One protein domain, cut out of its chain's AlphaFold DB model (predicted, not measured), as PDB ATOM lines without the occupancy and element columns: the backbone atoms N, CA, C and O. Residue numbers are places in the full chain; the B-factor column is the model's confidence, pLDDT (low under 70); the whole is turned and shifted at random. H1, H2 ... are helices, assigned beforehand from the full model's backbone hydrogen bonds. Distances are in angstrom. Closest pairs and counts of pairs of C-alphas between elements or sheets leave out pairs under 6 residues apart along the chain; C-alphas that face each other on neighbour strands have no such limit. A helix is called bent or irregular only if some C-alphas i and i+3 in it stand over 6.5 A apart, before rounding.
ATOM      1  N   SER A 154     241.591  92.334 158.627       89.56
ATOM      2  CA  SER A 154     242.418  92.674 159.794       89.56
ATOM      3  C   SER A 154     242.808  91.446 160.624       89.56
ATOM      4  O   SER A 154     243.918  91.381 161.151       89.56
ATOM      5  N   CYS A 155     241.915  90.459 160.722       91.19
ATOM      6  CA  CYS A 155     242.214  89.192 161.367       91.19
ATOM      7  C   CYS A 155     243.158  88.335 160.520       91.19
ATOM      8  O   CYS A 155     244.144  87.820 161.052       91.19
ATOM      9  N   ILE A 156     242.850  88.176 159.226       91.00
ATOM     10  CA  ILE A 156     243.663  87.391 158.289       91.00
ATOM     11  C   ILE A 156     245.095  87.917 158.325       91.00
ATOM     12  O   ILE A 156     246.028  87.174 158.606       91.00
ATOM     13  N   GLU A 157     245.260  89.225 158.160       89.94
ATOM     14  CA  GLU A 157     246.549  89.894 158.196       89.94
ATOM     15  C   GLU A 157     247.303  89.635 159.504       89.94
ATOM     16  O   GLU A 157     248.426  89.127 159.482       89.94
ATOM     17  N   LYS A 158     246.679  89.928 160.652       89.75
ATOM     18  CA  LYS A 158     247.282  89.709 161.977       89.75
ATOM     19  C   LYS A 158     247.704  88.252 162.173       89.75
ATOM     20  O   LYS A 158     248.779  87.990 162.713       89.75
ATOM     21  N   THR A 159     246.856  87.317 161.754       89.31
ATOM     22  CA  THR A 159     247.095  85.879 161.893       89.31
ATOM     23  C   THR A 159     248.275  85.456 161.042       89.31
ATOM     24  O   THR A 159     249.239  84.916 161.579       89.31
ATOM     25  N   HIS A 160     248.242  85.771 159.749       87.12
ATOM     26  CA  HIS A 160     249.279  85.404 158.794       87.12
ATOM     27  C   HIS A 160     250.644  85.976 159.207       87.12
ATOM     28  O   HIS A 160     251.638  85.252 159.220       87.12
ATOM     29  N   LEU A 161     250.698  87.233 159.659       86.94
ATOM     30  CA  LEU A 161     251.945  87.861 160.110       86.94
ATOM     31  C   LEU A 161     252.500  87.290 161.428       86.94
ATOM     32  O   LEU A 161     253.656  87.557 161.766       86.94
ATOM     33  N   SER A 162     251.716  86.505 162.174       87.12
ATOM     34  CA  SER A 162     252.141  85.946 163.456       87.12
ATOM     35  C   SER A 162     253.142  84.796 163.299       87.12
ATOM     36  O   SER A 162     253.033  83.947 162.413       87.12
ATOM     37  N   ASP A 163     254.092  84.694 164.229       87.25
ATOM     38  CA  ASP A 163     255.021  83.555 164.262       87.25
ATOM     39  C   ASP A 163     254.310  82.232 164.579       87.25
ATOM     40  O   ASP A 163     254.766  81.164 164.168       87.25
ATOM     41  N   ASN A 164     253.157  82.296 165.258       85.69
ATOM     42  CA  ASN A 164     252.314  81.128 165.494       85.69
ATOM     43  C   ASN A 164     251.802  80.540 164.174       85.69
ATOM     44  O   ASN A 164     251.887  79.332 163.982       85.69
ATOM     45  N   TYR A 165     251.329  81.382 163.250       86.38
ATOM     46  CA  TYR A 165     250.868  80.933 161.938       86.38
ATOM     47  C   TYR A 165     251.994  80.292 161.121       86.38
ATOM     48  O   TYR A 165     251.798  79.215 160.557       86.38
ATOM     49  N   LYS A 166     253.189  80.898 161.105       85.12
ATOM     50  CA  LYS A 166     254.356  80.342 160.396       85.12
ATOM     51  C   LYS A 166     254.726  78.957 160.924       85.12
ATOM     52  O   LYS A 166     254.808  78.004 160.155       85.12
ATOM     53  N   LYS A 167     254.866  78.827 162.247       86.62
ATOM     54  CA  LYS A 167     255.190  77.552 162.896       86.62
ATOM     55  C   LYS A 167     254.104  76.497 162.661       86.62
ATOM     56  O   LYS A 167     254.411  75.352 162.348       86.62
ATOM     57  N   HIS A 168     252.838  76.884 162.804       87.88
ATOM     58  CA  HIS A 168     251.700  75.998 162.563       87.88
ATOM     59  C   HIS A 168     251.679  75.504 161.113       87.88
ATOM     60  O   HIS A 168     251.530  74.309 160.870       87.88
ATOM     61  N   THR A 169     251.950  76.403 160.165       85.38
ATOM     62  CA  THR A 169     252.102  76.071 158.747       85.38
ATOM     63  C   THR A 169     253.197  75.031 158.539       85.38
ATOM     64  O   THR A 169     252.927  73.970 157.978       85.38
ATOM     65  N   GLU A 170     254.407  75.259 159.055       84.62
ATOM     66  CA  GLU A 170     255.514  74.295 158.968       84.62
ATOM     67  C   GLU A 170     255.143  72.907 159.526       84.62
ATOM     68  O   GLU A 170     255.483  71.876 158.936       84.62
ATOM     69  N   GLU A 171     254.406  72.858 160.639       87.75
ATOM     70  CA  GLU A 171     253.933  71.610 161.246       87.75
ATOM     71  C   GLU A 171     252.897  70.883 160.374       87.75
ATOM     72  O   GLU A 171     252.997  69.662 160.192       87.75
ATOM     73  N   CYS A 172     251.924  71.608 159.811       89.00
ATOM     74  CA  CYS A 172     250.932  71.060 158.881       89.00
ATOM     75  C   CYS A 172     251.610  70.476 157.638       89.00
ATOM     76  O   CYS A 172     251.314  69.360 157.202       89.00
ATOM     77  N   PHE A 173     252.584  71.205 157.110       85.56
ATOM     78  CA  PHE A 173     253.386  70.804 155.967       85.56
ATOM     79  C   PHE A 173     254.202  69.549 156.192       85.56
ATOM     80  O   PHE A 173     254.250  68.657 155.341       85.56
ATOM     81  N   LYS A 174     254.870  69.480 157.342       85.56
ATOM     82  CA  LYS A 174     255.647  68.310 157.718       85.56
ATOM     83  C   LYS A 174     254.756  67.067 157.740       85.56
ATOM     84  O   LYS A 174     255.127  66.056 157.152       85.56
ATOM     85  N   GLN A 175     253.562  67.162 158.329       87.88
ATOM     86  CA  GLN A 175     252.597  66.054 158.371       87.88
ATOM     87  C   GLN A 175     252.110  65.641 156.979       87.88
ATOM     88  O   GLN A 175     252.011  64.446 156.688       87.88
ATOM     89  N   TYR A 176     251.818  66.618 156.119       86.44
ATOM     90  CA  TYR A 176     251.454  66.374 154.726       86.44
ATOM     91  C   TYR A 176     252.554  65.590 154.001       86.44
ATOM     92  O   TYR A 176     252.303  64.497 153.489       86.44
ATOM     93  N   ASN A 177     253.788  66.100 154.043       82.69
ATOM     94  CA  ASN A 177     254.931  65.479 153.384       82.69
ATOM     95  C   ASN A 177     255.186  64.072 153.927       82.69
ATOM     96  O   ASN A 177     255.307  63.142 153.141       82.69
ATOM     97  N   GLU A 178     255.201  63.880 155.248       86.44
ATOM     98  CA  GLU A 178     255.365  62.556 155.863       86.44
ATOM     99  C   GLU A 178     254.296  61.557 155.390       86.44
ATOM    100  O   GLU A 178     254.607  60.391 155.128       86.44
ATOM    101  N   THR A 179     253.044  62.005 155.241       84.38
ATOM    102  CA  THR A 179     251.932  61.161 154.783       84.38
ATOM    103  C   THR A 179     252.112  60.745 153.325       84.38
ATOM    104  O   THR A 179     252.055  59.550 153.025       84.38
ATOM    105  N   VAL A 180     252.384  61.707 152.437       80.50
ATOM    106  CA  VAL A 180     252.580  61.453 151.001       80.50
ATOM    107  C   VAL A 180     253.828  60.607 150.756       80.50
ATOM    108  O   VAL A 180     253.778  59.655 149.982       80.50
ATOM    109  N   HIS A 181     254.931  60.875 151.463       81.94
ATOM    110  CA  HIS A 181     256.174  60.116 151.307       81.94
ATOM    111  C   HIS A 181     256.019  58.659 151.755       81.94
ATOM    112  O   HIS A 181     256.578  57.748 151.146       81.94
ATOM    113  N   LYS A 182     255.247  58.425 152.823       88.00
ATOM    114  CA  LYS A 182     254.963  57.076 153.321       88.00
ATOM    115  C   LYS A 182     254.013  56.310 152.400       88.00
ATOM    116  O   LYS A 182     254.166  55.097 152.261       88.00
ATOM    117  N   ASN A 183     253.013  56.981 151.832       84.38
ATOM    118  CA  ASN A 183     252.068  56.378 150.899       84.38
ATOM    119  C   ASN A 183     251.522  57.423 149.904       84.38
ATOM    120  O   ASN A 183     250.555  58.118 150.230       84.38
ATOM    121  N   PRO A 184     252.073  57.488 148.678       82.69
ATOM    122  CA  PRO A 184     251.637  58.446 147.661       82.69
ATOM    123  C   PRO A 184     250.153  58.337 147.283       82.69
ATOM    124  O   PRO A 184     249.536  59.346 146.953       82.69
ATOM    125  N   HIS A 185     249.529  57.159 147.416       82.88
ATOM    126  CA  HIS A 185     248.093  56.981 147.148       82.88
ATOM    127  C   HIS A 185     247.185  57.743 148.126       82.88
ATOM    128  O   HIS A 185     245.985  57.864 147.888       82.88
ATOM    129  N   LEU A 186     247.734  58.249 149.236       83.31
ATOM    130  CA  LEU A 186     247.009  59.083 150.191       83.31
ATOM    131  C   LEU A 186     247.094  60.576 149.864       83.31
ATOM    132  O   LEU A 186     246.646  61.368 150.685       83.31
ATOM    133  N   TYR A 187     247.632  60.975 148.705       83.38
ATOM    134  CA  TYR A 187     247.806  62.382 148.325       83.38
ATOM    135  C   TYR A 187     246.566  63.246 148.598       83.38
ATOM    136  O   TYR A 187     246.652  64.217 149.346       83.38
ATOM    137  N   CYS A 188     245.394  62.858 148.087       85.25
ATOM    138  CA  CYS A 188     244.180  63.659 148.264       85.25
ATOM    139  C   CYS A 188     243.712  63.731 149.719       85.25
ATOM    140  O   CYS A 188     243.343  64.798 150.199       85.25
ATOM    141  N   GLN A 189     243.804  62.625 150.460       86.19
ATOM    142  CA  GLN A 189     243.485  62.622 151.889       86.19
ATOM    143  C   GLN A 189     244.478  63.477 152.694       86.19
ATOM    144  O   GLN A 189     244.093  64.159 153.648       86.19
ATOM    145  N   ALA A 190     245.761  63.434 152.331       86.00
ATOM    146  CA  ALA A 190     246.803  64.235 152.948       86.00
ATOM    147  C   ALA A 190     246.571  65.723 152.674       86.00
ATOM    148  O   ALA A 190     246.698  66.524 153.594       86.00
ATOM    149  N   ALA A 191     246.173  66.084 151.453       86.81
ATOM    150  CA  ALA A 191     245.839  67.452 151.083       86.81
ATOM    151  C   ALA A 191     244.606  67.991 151.824       86.81
ATOM    152  O   ALA A 191     244.645  69.108 152.328       86.81
ATOM    153  N   GLU A 192     243.544  67.193 151.966       87.06
ATOM    154  CA  GLU A 192     242.383  67.549 152.802       87.06
ATOM    155  C   GLU A 192     242.770  67.741 154.271       87.06
ATOM    156  O   GLU A 192     242.323  68.671 154.941       87.06
ATOM    157  N   SER A 193     243.632  66.863 154.787       88.31
ATOM    158  CA  SER A 193     244.132  66.983 156.158       88.31
ATOM    159  C   SER A 193     245.009  68.225 156.323       88.31
ATOM    160  O   SER A 193     244.958  68.878 157.362       88.31
ATOM    161  N   PHE A 194     245.800  68.561 155.302       88.75
ATOM    162  CA  PHE A 194     246.635  69.754 155.268       88.75
ATOM    163  C   PHE A 194     245.795  71.030 155.238       88.75
ATOM    164  O   PHE A 194     246.036  71.920 156.051       88.75
ATOM    165  N   SER A 195     244.776  71.103 154.376       89.62
ATOM    166  CA  SER A 195     243.901  72.274 154.290       89.62
ATOM    167  C   SER A 195     243.136  72.518 155.585       89.62
ATOM    168  O   SER A 195     243.040  73.654 156.052       89.62
ATOM    169  N   PHE A 196     242.664  71.447 156.225       89.06
ATOM    170  CA  PHE A 196     242.048  71.555 157.537       89.06
ATOM    171  C   PHE A 196     243.051  71.989 158.607       89.06
ATOM    172  O   PHE A 196     242.741  72.865 159.413       89.06
ATOM    173  N   CYS A 197     244.255  71.412 158.603       90.44
ATOM    174  CA  CYS A 197     245.316  71.803 159.519       90.44
ATOM    175  C   CYS A 197     245.589  73.305 159.406       90.44
ATOM    176  O   CYS A 197     245.495  73.985 160.422       90.44
ATOM    177  N   GLN A 198     245.794  73.848 158.201       88.88
ATOM    178  CA  GLN A 198     246.017  75.286 157.991       88.88
ATOM    179  C   GLN A 198     244.895  76.147 158.571       88.88
ATOM    180  O   GLN A 198     245.141  77.065 159.352       88.88
ATOM    181  N   ALA A 199     243.648  75.782 158.286       89.69
ATOM    182  CA  ALA A 199     242.484  76.518 158.752       89.69
ATOM    183  C   ALA A 199     242.307  76.540 160.279       89.69
ATOM    184  O   ALA A 199     241.695  77.466 160.819       89.69
ATOM    185  N   MET A 200     242.845  75.548 160.997       88.81
ATOM    186  CA  MET A 200     242.706  75.454 162.454       88.81
ATOM    187  C   MET A 200     243.365  76.608 163.211       88.81
ATOM    188  O   MET A 200     243.017  76.824 164.373       88.81
ATOM    189  N   VAL A 201     244.244  77.389 162.574       87.69
ATOM    190  CA  VAL A 201     244.792  78.610 163.181       87.69
ATOM    191  C   VAL A 201     243.691  79.607 163.574       87.69
ATOM    192  O   VAL A 201     243.804  80.284 164.593       87.69
ATOM    193  N   TYR A 202     242.582  79.627 162.830       87.12
ATOM    194  CA  TYR A 202     241.429  80.489 163.092       87.12
ATOM    195  C   TYR A 202     240.434  79.887 164.090       87.12
ATOM    196  O   TYR A 202     239.519  80.574 164.539       87.12
ATOM    197  N   ALA A 203     240.583  78.613 164.470       80.94
ATOM    198  CA  ALA A 203     239.606  77.922 165.314       80.94
ATOM    199  C   ALA A 203     239.544  78.464 166.753       80.94
ATOM    200  O   ALA A 203     238.527  78.286 167.424       80.94
ATOM    201  N   SER A 204     240.620  79.094 167.233       68.62
ATOM    202  CA  SER A 204     240.743  79.595 168.607       68.62
ATOM    203  C   SER A 204     240.783  81.118 168.731       68.62
ATOM    204  O   SER A 204     240.993  81.603 169.840       68.62
ATOM    205  N   ASP A 205     240.636  81.862 167.632       70.69
ATOM    206  CA  ASP A 205     240.635  83.327 167.667       70.69
ATOM    207  C   ASP A 205     239.185  83.849 167.677       70.69
ATOM    208  O   ASP A 205     238.473  83.847 166.667       70.69
ATOM    209  N   GLU A 206     238.718  84.219 168.870       65.50
ATOM    210  CA  GLU A 206     237.353  84.699 169.114       65.50
ATOM    211  C   GLU A 206     237.093  86.079 168.508       65.50
ATOM    212  O   GLU A 206     235.976  86.340 168.053       65.50
ATOM    213  N   ASP A 207     238.127  86.915 168.406       71.50
ATOM    214  CA  ASP A 207     238.038  88.254 167.813       71.50
ATOM    215  C   ASP A 207     237.855  88.191 166.284       71.50
ATOM    216  O   ASP A 207     237.465  89.165 165.639       71.50
ATOM    217  N   CYS A 208     238.107  87.020 165.699       75.25
ATOM    218  CA  CYS A 208     238.223  86.786 164.266       75.25
ATOM    219  C   CYS A 208     237.000  86.140 163.601       75.25
ATOM    220  O   CYS A 208     237.064  85.792 162.423       75.25
ATOM    221  N   GLN A 209     235.898  85.920 164.330       69.88
ATOM    222  CA  GLN A 209     234.747  85.145 163.832       69.88
ATOM    223  C   GLN A 209     235.185  83.811 163.192       69.88
ATOM    224  O   GLN A 209     234.765  83.453 162.088       69.88
ATOM    225  N   GLY A 210     236.026  83.061 163.914       74.62
ATOM    226  CA  GLY A 210     236.861  81.971 163.400       74.62
ATOM    227  C   GLY A 210     236.201  80.902 162.520       74.62
ATOM    228  O   GLY A 210     236.901  80.211 161.796       74.62
ATOM    229  N   ARG A 211     234.868  80.760 162.500       81.00
ATOM    230  CA  ARG A 211     234.181  79.806 161.608       81.00
ATOM    231  C   ARG A 211     234.216  80.202 160.133       81.00
ATOM    232  O   ARG A 211     234.405  79.320 159.301       81.00
ATOM    233  N   GLU A 212     233.995  81.477 159.803       86.69
ATOM    234  CA  GLU A 212     234.022  81.922 158.399       86.69
ATOM    235  C   GLU A 212     235.446  81.845 157.841       86.69
ATOM    236  O   GLU A 212     235.643  81.365 156.725       86.69
ATOM    237  N   LEU A 213     236.434  82.229 158.652       89.81
ATOM    238  CA  LEU A 213     237.848  82.156 158.294       89.81
ATOM    239  C   LEU A 213     238.396  80.732 158.240       89.81
ATOM    240  O   LEU A 213     239.195  80.435 157.358       89.81
ATOM    241  N   LEU A 214     237.928  79.825 159.106       89.06
ATOM    242  CA  LEU A 214     238.276  78.405 158.997       89.06
ATOM    243  C   LEU A 214     237.808  77.858 157.643       89.06
ATOM    244  O   LEU A 214     238.535  77.118 156.989       89.06
ATOM    245  N   TRP A 215     236.609  78.233 157.183       90.12
ATOM    246  CA  TRP A 215     236.127  77.771 155.882       90.12
ATOM    247  C   TRP A 215     236.941  78.381 154.754       90.12
ATOM    248  O   TRP A 215     237.386  77.653 153.871       90.12
ATOM    249  N   TRP A 216     237.168  79.690 154.829       92.06
ATOM    250  CA  TRP A 216     237.925  80.435 153.838       92.06
ATOM    251  C   TRP A 216     239.338  79.865 153.650       92.06
ATOM    252  O   TRP A 216     239.674  79.463 152.540       92.06
ATOM    253  N   GLU A 217     240.116  79.722 154.727       91.62
ATOM    254  CA  GLU A 217     241.495  79.211 154.665       91.62
ATOM    255  C   GLU A 217     241.547  77.749 154.208       91.62
ATOM    256  O   GLU A 217     242.439  77.346 153.458       91.62
ATOM    257  N   CYS A 218     240.560  76.951 154.620       92.00
ATOM    258  CA  CYS A 218     240.478  75.553 154.226       92.00
ATOM    259  C   CYS A 218     240.184  75.411 152.725       92.00
ATOM    260  O   CYS A 218     240.881  74.658 152.049       92.00
ATOM    261  N   GLU A 219     239.187  76.119 152.180       91.50
ATOM    262  CA  GLU A 219     238.873  76.055 150.742       91.50
ATOM    263  C   GLU A 219     240.027  76.599 149.901       91.50
ATOM    264  O   GLU A 219     240.425  75.977 148.915       91.50
ATOM    265  N   ARG A 220     240.603  77.724 150.336       90.88
ATOM    266  CA  ARG A 220     241.765  78.345 149.707       90.88
ATOM    267  C   ARG A 220     242.950  77.382 149.635       90.88
ATOM    268  O   ARG A 220     243.540  77.188 148.580       90.88
ATOM    269  N   THR A 221     243.256  76.693 150.735       89.62
ATOM    270  CA  THR A 221     244.349  75.711 150.768       89.62
ATOM    271  C   THR A 221     244.024  74.443 149.975       89.62
ATOM    272  O   THR A 221     244.900  73.890 149.313       89.62
ATOM    273  N   LEU A 222     242.781  73.953 150.035       88.62
ATOM    274  CA  LEU A 222     242.372  72.701 149.387       88.62
ATOM    275  C   LEU A 222     242.428  72.785 147.858       88.62
ATOM    276  O   LEU A 222     242.736  71.789 147.201       88.62
ATOM    277  N   ARG A 223     242.176  73.973 147.302       87.12
ATOM    278  CA  ARG A 223     242.242  74.259 145.865       87.12
ATOM    279  C   ARG A 223     243.549  73.831 145.202       87.12
ATOM    280  O   ARG A 223     243.510  73.252 144.120       87.12
ATOM    281  N   ARG A 224     244.676  73.934 145.914       85.06
ATOM    282  CA  ARG A 224     245.988  73.406 145.483       85.06
ATOM    283  C   ARG A 224     245.944  71.962 145.011       85.06
ATOM    284  O   ARG A 224     246.584  71.595 144.034       85.06
ATOM    285  N   ALA A 225     245.214  71.118 145.733       82.50
ATOM    286  CA  ALA A 225     245.121  69.698 145.421       82.50
ATOM    287  C   ALA A 225     244.055  69.386 144.365       82.50
ATOM    288  O   ALA A 225     243.996  68.265 143.860       82.50
ATOM    289  N   GLN A 226     243.215  70.367 144.041       83.31
ATOM    290  CA  GLN A 226     242.160  70.269 143.039       83.31
ATOM    291  C   GLN A 226     242.596  70.776 141.669       83.31
ATOM    292  O   GLN A 226     241.824  70.621 140.720       83.31
ATOM    293  N   LEU A 227     243.806  71.337 141.556       80.38
ATOM    294  CA  LEU A 227     244.398  71.674 140.270       80.38
ATOM    295  C   LEU A 227     244.309  70.457 139.338       80.38
ATOM    296  O   LEU A 227     244.579  69.316 139.727       80.38
ATOM    297  N   ASP A 228     243.771  70.722 138.150       68.06
ATOM    298  CA  ASP A 228     243.513  69.764 137.069       68.06
ATOM    299  C   ASP A 228     242.598  68.576 137.431       68.06
ATOM    300  O   ASP A 228     242.487  67.582 136.712       68.06
ATOM    301  N   GLY A 229     241.876  68.672 138.550       70.88
ATOM    302  CA  GLY A 229     240.892  67.678 138.970       70.88
ATOM    303  C   GLY A 229     241.482  66.380 139.528       70.88
ATOM    304  O   GLY A 229     240.743  65.398 139.624       70.88
ATOM    305  N   TYR A 230     242.765  66.364 139.921       73.56
ATOM    306  CA  TYR A 230     243.408  65.173 140.497       73.56
ATOM    307  C   TYR A 230     242.697  64.702 141.775       73.56
ATOM    308  O   TYR A 230     242.334  63.531 141.903       73.56
ATOM    309  N   CYS A 231     242.411  65.625 142.698       79.62
ATOM    310  CA  CYS A 231     241.537  65.352 143.832       79.62
ATOM    311  C   CYS A 231     240.100  65.771 143.519       79.62
ATOM    312  O   CYS A 231     239.788  66.952 143.374       79.62
ATOM    313  N   SER A 232     239.203  64.783 143.424       69.12
ATOM    314  CA  SER A 232     237.771  65.020 143.203       69.12
ATOM    315  C   SER A 232     237.152  65.894 144.307       69.12
ATOM    316  O   SER A 232     237.645  65.864 145.425       69.12
ATOM    317  N   ARG A 233     236.051  66.600 143.981       63.59
ATOM    318  CA  ARG A 233     235.228  67.565 144.765       63.59
ATOM    319  C   ARG A 233     235.161  67.380 146.295       63.59
ATOM    320  O   ARG A 233     234.087  67.151 146.871       63.59
ATOM    321  N   SER A 234     236.286  67.552 146.961       70.19
ATOM    322  CA  SER A 234     236.350  67.760 148.395       70.19
ATOM    323  C   SER A 234     236.040  69.223 148.664       70.19
ATOM    324  O   SER A 234     236.397  70.109 147.900       70.19
ATOM    325  N   SER A 235     235.269  69.481 149.702       78.50
ATOM    326  CA  SER A 235     234.972  70.837 150.137       78.50
ATOM    327  C   SER A 235     235.066  70.831 151.639       78.50
ATOM    328  O   SER A 235     234.646  69.875 152.306       78.50
ATOM    329  N   CYS A 236     235.575  71.927 152.168       83.44
ATOM    330  CA  CYS A 236     235.670  72.125 153.594       83.44
ATOM    331  C   CYS A 236     234.284  72.228 154.241       83.44
ATOM    332  O   CYS A 236     234.162  71.966 155.433       83.44
ATOM    333  N   ALA A 237     233.215  72.471 153.468       74.44
ATOM    334  CA  ALA A 237     231.831  72.430 153.946       74.44
ATOM    335  C   ALA A 237     231.469  71.108 154.654       74.44
ATOM    336  O   ALA A 237     230.833  71.144 155.707       74.44
ATOM    337  N   LYS A 238     231.922  69.955 154.138       63.31
ATOM    338  CA  LYS A 238     231.668  68.639 154.763       63.31
ATOM    339  C   LYS A 238     232.358  68.504 156.119       63.31
ATOM    340  O   LYS A 238     231.786  67.959 157.057       63.31
ATOM    341  N   VAL A 239     233.557  69.065 156.245       56.78
ATOM    342  CA  VAL A 239     234.317  69.057 157.500       56.78
ATOM    343  C   VAL A 239     233.583  69.866 158.576       56.78
ATOM    344  O   VAL A 239     233.512  69.451 159.732       56.78
ATOM    345  N   PHE A 240     232.926  70.971 158.208       63.53
ATOM    346  CA  PHE A 240     232.075  71.716 159.144       63.53
ATOM    347  C   PHE A 240     230.817  70.965 159.571       63.53
ATOM    348  O   PHE A 240     230.370  71.139 160.705       63.53
ATOM    349  N   GLU A 241     230.224  70.155 158.694       62.22
ATOM    350  CA  GLU A 241     229.088  69.303 159.059       62.22
ATOM    351  C   GLU A 241     229.499  68.249 160.093       62.22
ATOM    352  O   GLU A 241     228.773  68.040 161.065       62.22
ATOM    353  N   GLU A 242     230.699  67.678 159.971       54.75
ATOM    354  CA  GLU A 242     231.256  66.758 160.969       54.75
ATOM    355  C   GLU A 242     231.568  67.461 162.298       54.75
ATOM    356  O   GLU A 242     231.208  66.951 163.360       54.75
ATOM    357  N   LEU A 243     232.116  68.684 162.272       55.00
ATOM    358  CA  LEU A 243     232.299  69.497 163.484       55.00
ATOM    359  C   LEU A 243     230.969  69.838 164.179       55.00
ATOM    360  O   LEU A 243     230.912  69.914 165.409       55.00
ATOM    361  N   ARG A 244     229.879  70.019 163.419       54.88
ATOM    362  CA  ARG A 244     228.521  70.163 163.977       54.88
ATOM    363  C   ARG A 244     227.980  68.835 164.516       54.88
ATOM    364  O   ARG A 244     227.318  68.845 165.550       54.88
ATOM    365  N   GLY A 245     228.278  67.714 163.858       45.88
ATOM    366  CA  GLY A 245     227.893  66.362 164.282       45.88
ATOM    367  C   GLY A 245     228.570  65.908 165.578       45.88
ATOM    368  O   GLY A 245     227.937  65.261 166.411       45.88
ATOM    369  N   ILE A 246     229.812  66.337 165.824       48.34
ATOM    370  CA  ILE A 246     230.520  66.106 167.097       48.34
ATOM    371  C   ILE A 246     229.791  66.779 168.275       48.34
ATOM    372  O   ILE A 246     229.838  66.274 169.396       48.34
ATOM    373  N   LYS A 247     229.044  67.869 168.037       41.78
ATOM    374  CA  LYS A 247     228.195  68.491 169.066       41.78
ATOM    375  C   LYS A 247     226.865  67.768 169.300       41.78
ATOM    376  O   LYS A 247     226.252  68.011 170.336       41.78
ATOM    377  N   SER A 248     226.402  66.907 168.387       37.47
ATOM    378  CA  SER A 248     225.070  66.290 168.478       37.47
ATOM    379  C   SER A 248     225.057  64.779 168.707       37.47
ATOM    380  O   SER A 248     224.020  64.275 169.135       37.47
ATOM    381  N   PHE A 257     237.664  57.930 158.804       37.56
ATOM    382  CA  PHE A 257     238.539  59.081 158.675       37.56
ATOM    383  C   PHE A 257     239.307  59.186 159.997       37.56
ATOM    384  O   PHE A 257     238.812  59.685 161.008       37.56
ATOM    385  N   THR A 258     240.496  58.591 160.053       33.59
ATOM    386  CA  THR A 258     241.363  58.729 161.226       33.59
ATOM    387  C   THR A 258     242.018  60.101 161.196       33.59
ATOM    388  O   THR A 258     243.144  60.240 160.730       33.59
ATOM    389  N   LEU A 259     241.321  61.103 161.744       41.41
ATOM    390  CA  LEU A 259     241.947  62.343 162.201       41.41
ATOM    391  C   LEU A 259     243.185  61.974 163.025       41.41
ATOM    392  O   LEU A 259     243.120  61.114 163.926       41.41
ATOM    393  N   SER A 260     244.319  62.605 162.714       47.56
ATOM    394  CA  SER A 260     245.540  62.390 163.486       47.56
ATOM    395  C   SER A 260     245.255  62.655 164.970       47.56
ATOM    396  O   SER A 260     244.350  63.411 165.337       47.56
ATOM    397  N   THR A 261     245.988  61.987 165.859       44.56
ATOM    398  CA  THR A 261     245.820  62.160 167.311       44.56
ATOM    399  C   THR A 261     245.940  63.633 167.719       44.56
ATOM    400  O   THR A 261     245.260  64.071 168.644       44.56
ATOM    401  N   LEU A 262     246.737  64.410 166.977       42.44
ATOM    402  CA  LEU A 262     246.879  65.852 167.144       42.44
ATOM    403  C   LEU A 262     245.599  66.615 166.779       42.44
ATOM    404  O   LEU A 262     245.140  67.415 167.585       42.44
ATOM    405  N   HIS A 263     244.969  66.321 165.638       44.38
ATOM    406  CA  HIS A 263     243.700  66.952 165.257       44.38
ATOM    407  C   HIS A 263     242.584  66.655 166.259       44.38
ATOM    408  O   HIS A 263     241.851  67.554 166.658       44.38
ATOM    409  N   ARG A 264     242.488  65.408 166.738       50.22
ATOM    410  CA  ARG A 264     241.527  65.051 167.795       50.22
ATOM    411  C   ARG A 264     241.784  65.820 169.088       50.22
ATOM    412  O   ARG A 264     240.831  66.238 169.736       50.22
ATOM    413  N   LYS A 265     243.053  66.026 169.441       49.06
ATOM    414  CA  LYS A 265     243.443  66.797 170.624       49.06
ATOM    415  C   LYS A 265     243.115  68.284 170.468       49.06
ATOM    416  O   LYS A 265     242.511  68.844 171.370       49.06
ATOM    417  N   LEU A 266     243.425  68.890 169.321       45.12
ATOM    418  CA  LEU A 266     243.114  70.295 169.032       45.12
ATOM    419  C   LEU A 266     241.604  70.556 169.019       45.12
ATOM    420  O   LEU A 266     241.149  71.542 169.591       45.12
ATOM    421  N   LEU A 267     240.819  69.643 168.443       45.50
ATOM    422  CA  LEU A 267     239.357  69.722 168.467       45.50
ATOM    423  C   LEU A 267     238.786  69.567 169.878       45.50
ATOM    424  O   LEU A 267     237.893  70.318 170.263       45.50
ATOM    425  N   ALA A 268     239.322  68.632 170.667       56.38
ATOM    426  CA  ALA A 268     238.926  68.462 172.062       56.38
ATOM    427  C   ALA A 268     239.312  69.675 172.930       56.38
ATOM    428  O   ALA A 268     238.545  70.073 173.804       56.38
ATOM    429  N   ASP A 269     240.475  70.282 172.683       49.00
ATOM    430  CA  ASP A 269     240.941  71.474 173.395       49.00
ATOM    431  C   ASP A 269     240.118  72.719 173.015       49.00
ATOM    432  O   ASP A 269     239.775  73.510 173.897       49.00
ATOM    433  N   ALA A 270     239.739  72.867 171.742       43.03
ATOM    434  CA  ALA A 270     238.844  73.928 171.280       43.03
ATOM    435  C   ALA A 270     237.422  73.781 171.860       43.03
ATOM    436  O   ALA A 270     236.839  74.761 172.324       43.03
ATOM    437  N   ASP A 271     236.879  72.558 171.906       44.03
ATOM    438  CA  ASP A 271     235.563  72.290 172.504       44.03
ATOM    439  C   ASP A 271     235.560  72.498 174.030       44.03
ATOM    440  O   ASP A 271     234.600  73.045 174.577       44.03
ATOM    441  N   ARG A 272     236.651  72.133 174.723       52.94
ATOM    442  CA  ARG A 272     236.816  72.399 176.161       52.94
ATOM    443  C   ARG A 272     236.813  73.899 176.453       52.94
ATOM    444  O   ARG A 272     236.019  74.334 177.281       52.94
ATOM    445  N   LYS A 273     237.625  74.681 175.731       45.12
ATOM    446  CA  LYS A 273     237.652  76.146 175.879       45.12
ATOM    447  C   LYS A 273     236.276  76.758 175.620       45.12
ATOM    448  O   LYS A 273     235.813  77.574 176.402       45.12
ATOM    449  N   HIS A 274     235.570  76.302 174.584       41.09
ATOM    450  CA  HIS A 274     234.218  76.779 174.293       41.09
ATOM    451  C   HIS A 274     233.214  76.514 175.427       41.09
ATOM    452  O   HIS A 274     232.375  77.364 175.711       41.09
ATOM    453  N   LYS A 275     233.295  75.352 176.089       48.53
ATOM    454  CA  LYS A 275     232.424  74.996 177.222       48.53
ATOM    455  C   LYS A 275     232.756  75.756 178.504       48.53
ATOM    456  O   LYS A 275     231.840  76.074 179.253       48.53
ATOM    457  N   GLU A 276     234.029  76.051 178.746       53.12
ATOM    458  CA  GLU A 276     234.476  76.866 179.887       53.12
ATOM    459  C   GLU A 276     233.971  78.313 179.808       53.12
ATOM    460  O   GLU A 276     233.846  78.959 180.837       53.12
ATOM    461  N   MET A 277     233.632  78.800 178.612       38.53
ATOM    462  CA  MET A 277     233.131  80.163 178.388       38.53
ATOM    463  C   MET A 277     231.604  80.298 178.418       38.53
ATOM    464  O   MET A 277     231.084  81.410 178.413       38.53
ATOM    465  N   LEU A 278     230.875  79.179 178.389       41.09
ATOM    466  CA  LEU A 278     229.409  79.159 178.458       41.09
ATOM    467  C   LEU A 278     228.878  78.984 179.892       41.09
ATOM    468  O   LEU A 278     227.663  79.033 180.085       41.09
ATOM    469  N   ASN A 279     229.771  78.780 180.863       48.56
ATOM    470  CA  ASN A 279     229.489  78.708 182.299       48.56
ATOM    471  C   ASN A 279     230.110  79.909 183.014       48.56
ATOM    472  O   ASN A 279     229.536  80.315 184.048       48.56
TER     473      ASN A 279
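What this domain is: This is residues 154 to 248 and 257 to 279 of the 279 residues of the protein "Hypothetical protein" of Bursaphelenchus okinawaensis (UniProt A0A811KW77). Three long helices, H2, H3 and H4, lie in an up-and-down set with H3 in the middle, and the short H1 lies across one end of them. H5 packs slantwise on part of H4, while H6 lies along the H3 side of the set without clear contact. The printed part has 118 residues, with six named helices in the order H1 to H6 and no named strand; the class is all helix. It is compact, with a radius of gyration of the C-alphas of 14.5 A, and spans 45 by 34 by 23 A.

How they stand to each other: Start at H1, residues 154 to 161, which is close to but not clearly touching H2, residues 163 to 182, with the closest C-alphas, Thr 159 and Tyr 165, 6.2 A apart. H2 touches H3, residues 184 to 202, closest at the C-alphas of Tyr 176 and Ala 190, 5.4 A apart; the two form a hairpin, opposite ways at a shallow tilt of 14 degrees. H3 and H4, residues 210 to 229, touch in a second hairpin at a shallow tilt of 24 degrees, and their closest C-alphas, Ala 199 and Leu 214, are 4.6 A apart. H2 and H4 are apart. With residues 215 to 222 alone, H4 touches H5, residues 236 to 246, at a steep tilt of 47 degrees; the C-alphas of Glu 219 and Cys 236 come closest, 5.8 A apart. H6, residues 261 to 276, touches no helix but is near H3, where the closest C-alphas, Cys 197 and His 263, are 7.7 A apart. Each O i to N i+4 pair is within hydrogen-bond range in H1, H2, H5 and H6, against 11 of 15 in H3 and 12 of 16 in H4.

Where its parts are: Find C-alpha 154 at (242.418, 92.674, 159.794), where H1 begins its 10.7 A. H2 covers 28.7 A, H3 28.8 A and H4 28.6 A. H3 is irregular, C-alphas 185 and 188 being 7.8 A apart, and H4 is too, C-alphas 225 and 228 being 8.5 A apart. H5 covers 15.7 A and H6 22.4 A, ending at C-alpha 276 at (234.476, 76.866, 179.887).

The domain as a whole: Look at Asp 228 and Asn 279, whose C-alphas are the two farthest apart, 48.2 A. Residues 249 to 256 are not printed, and C-alphas 248 and 257 stand 18.2 A apart across this cut. Of the links that are printed whole, none is long. The model's mean pLDDT over the printed part is 73.6, and residues 238 to 248 and 257 to 279 are among the 40 under 70.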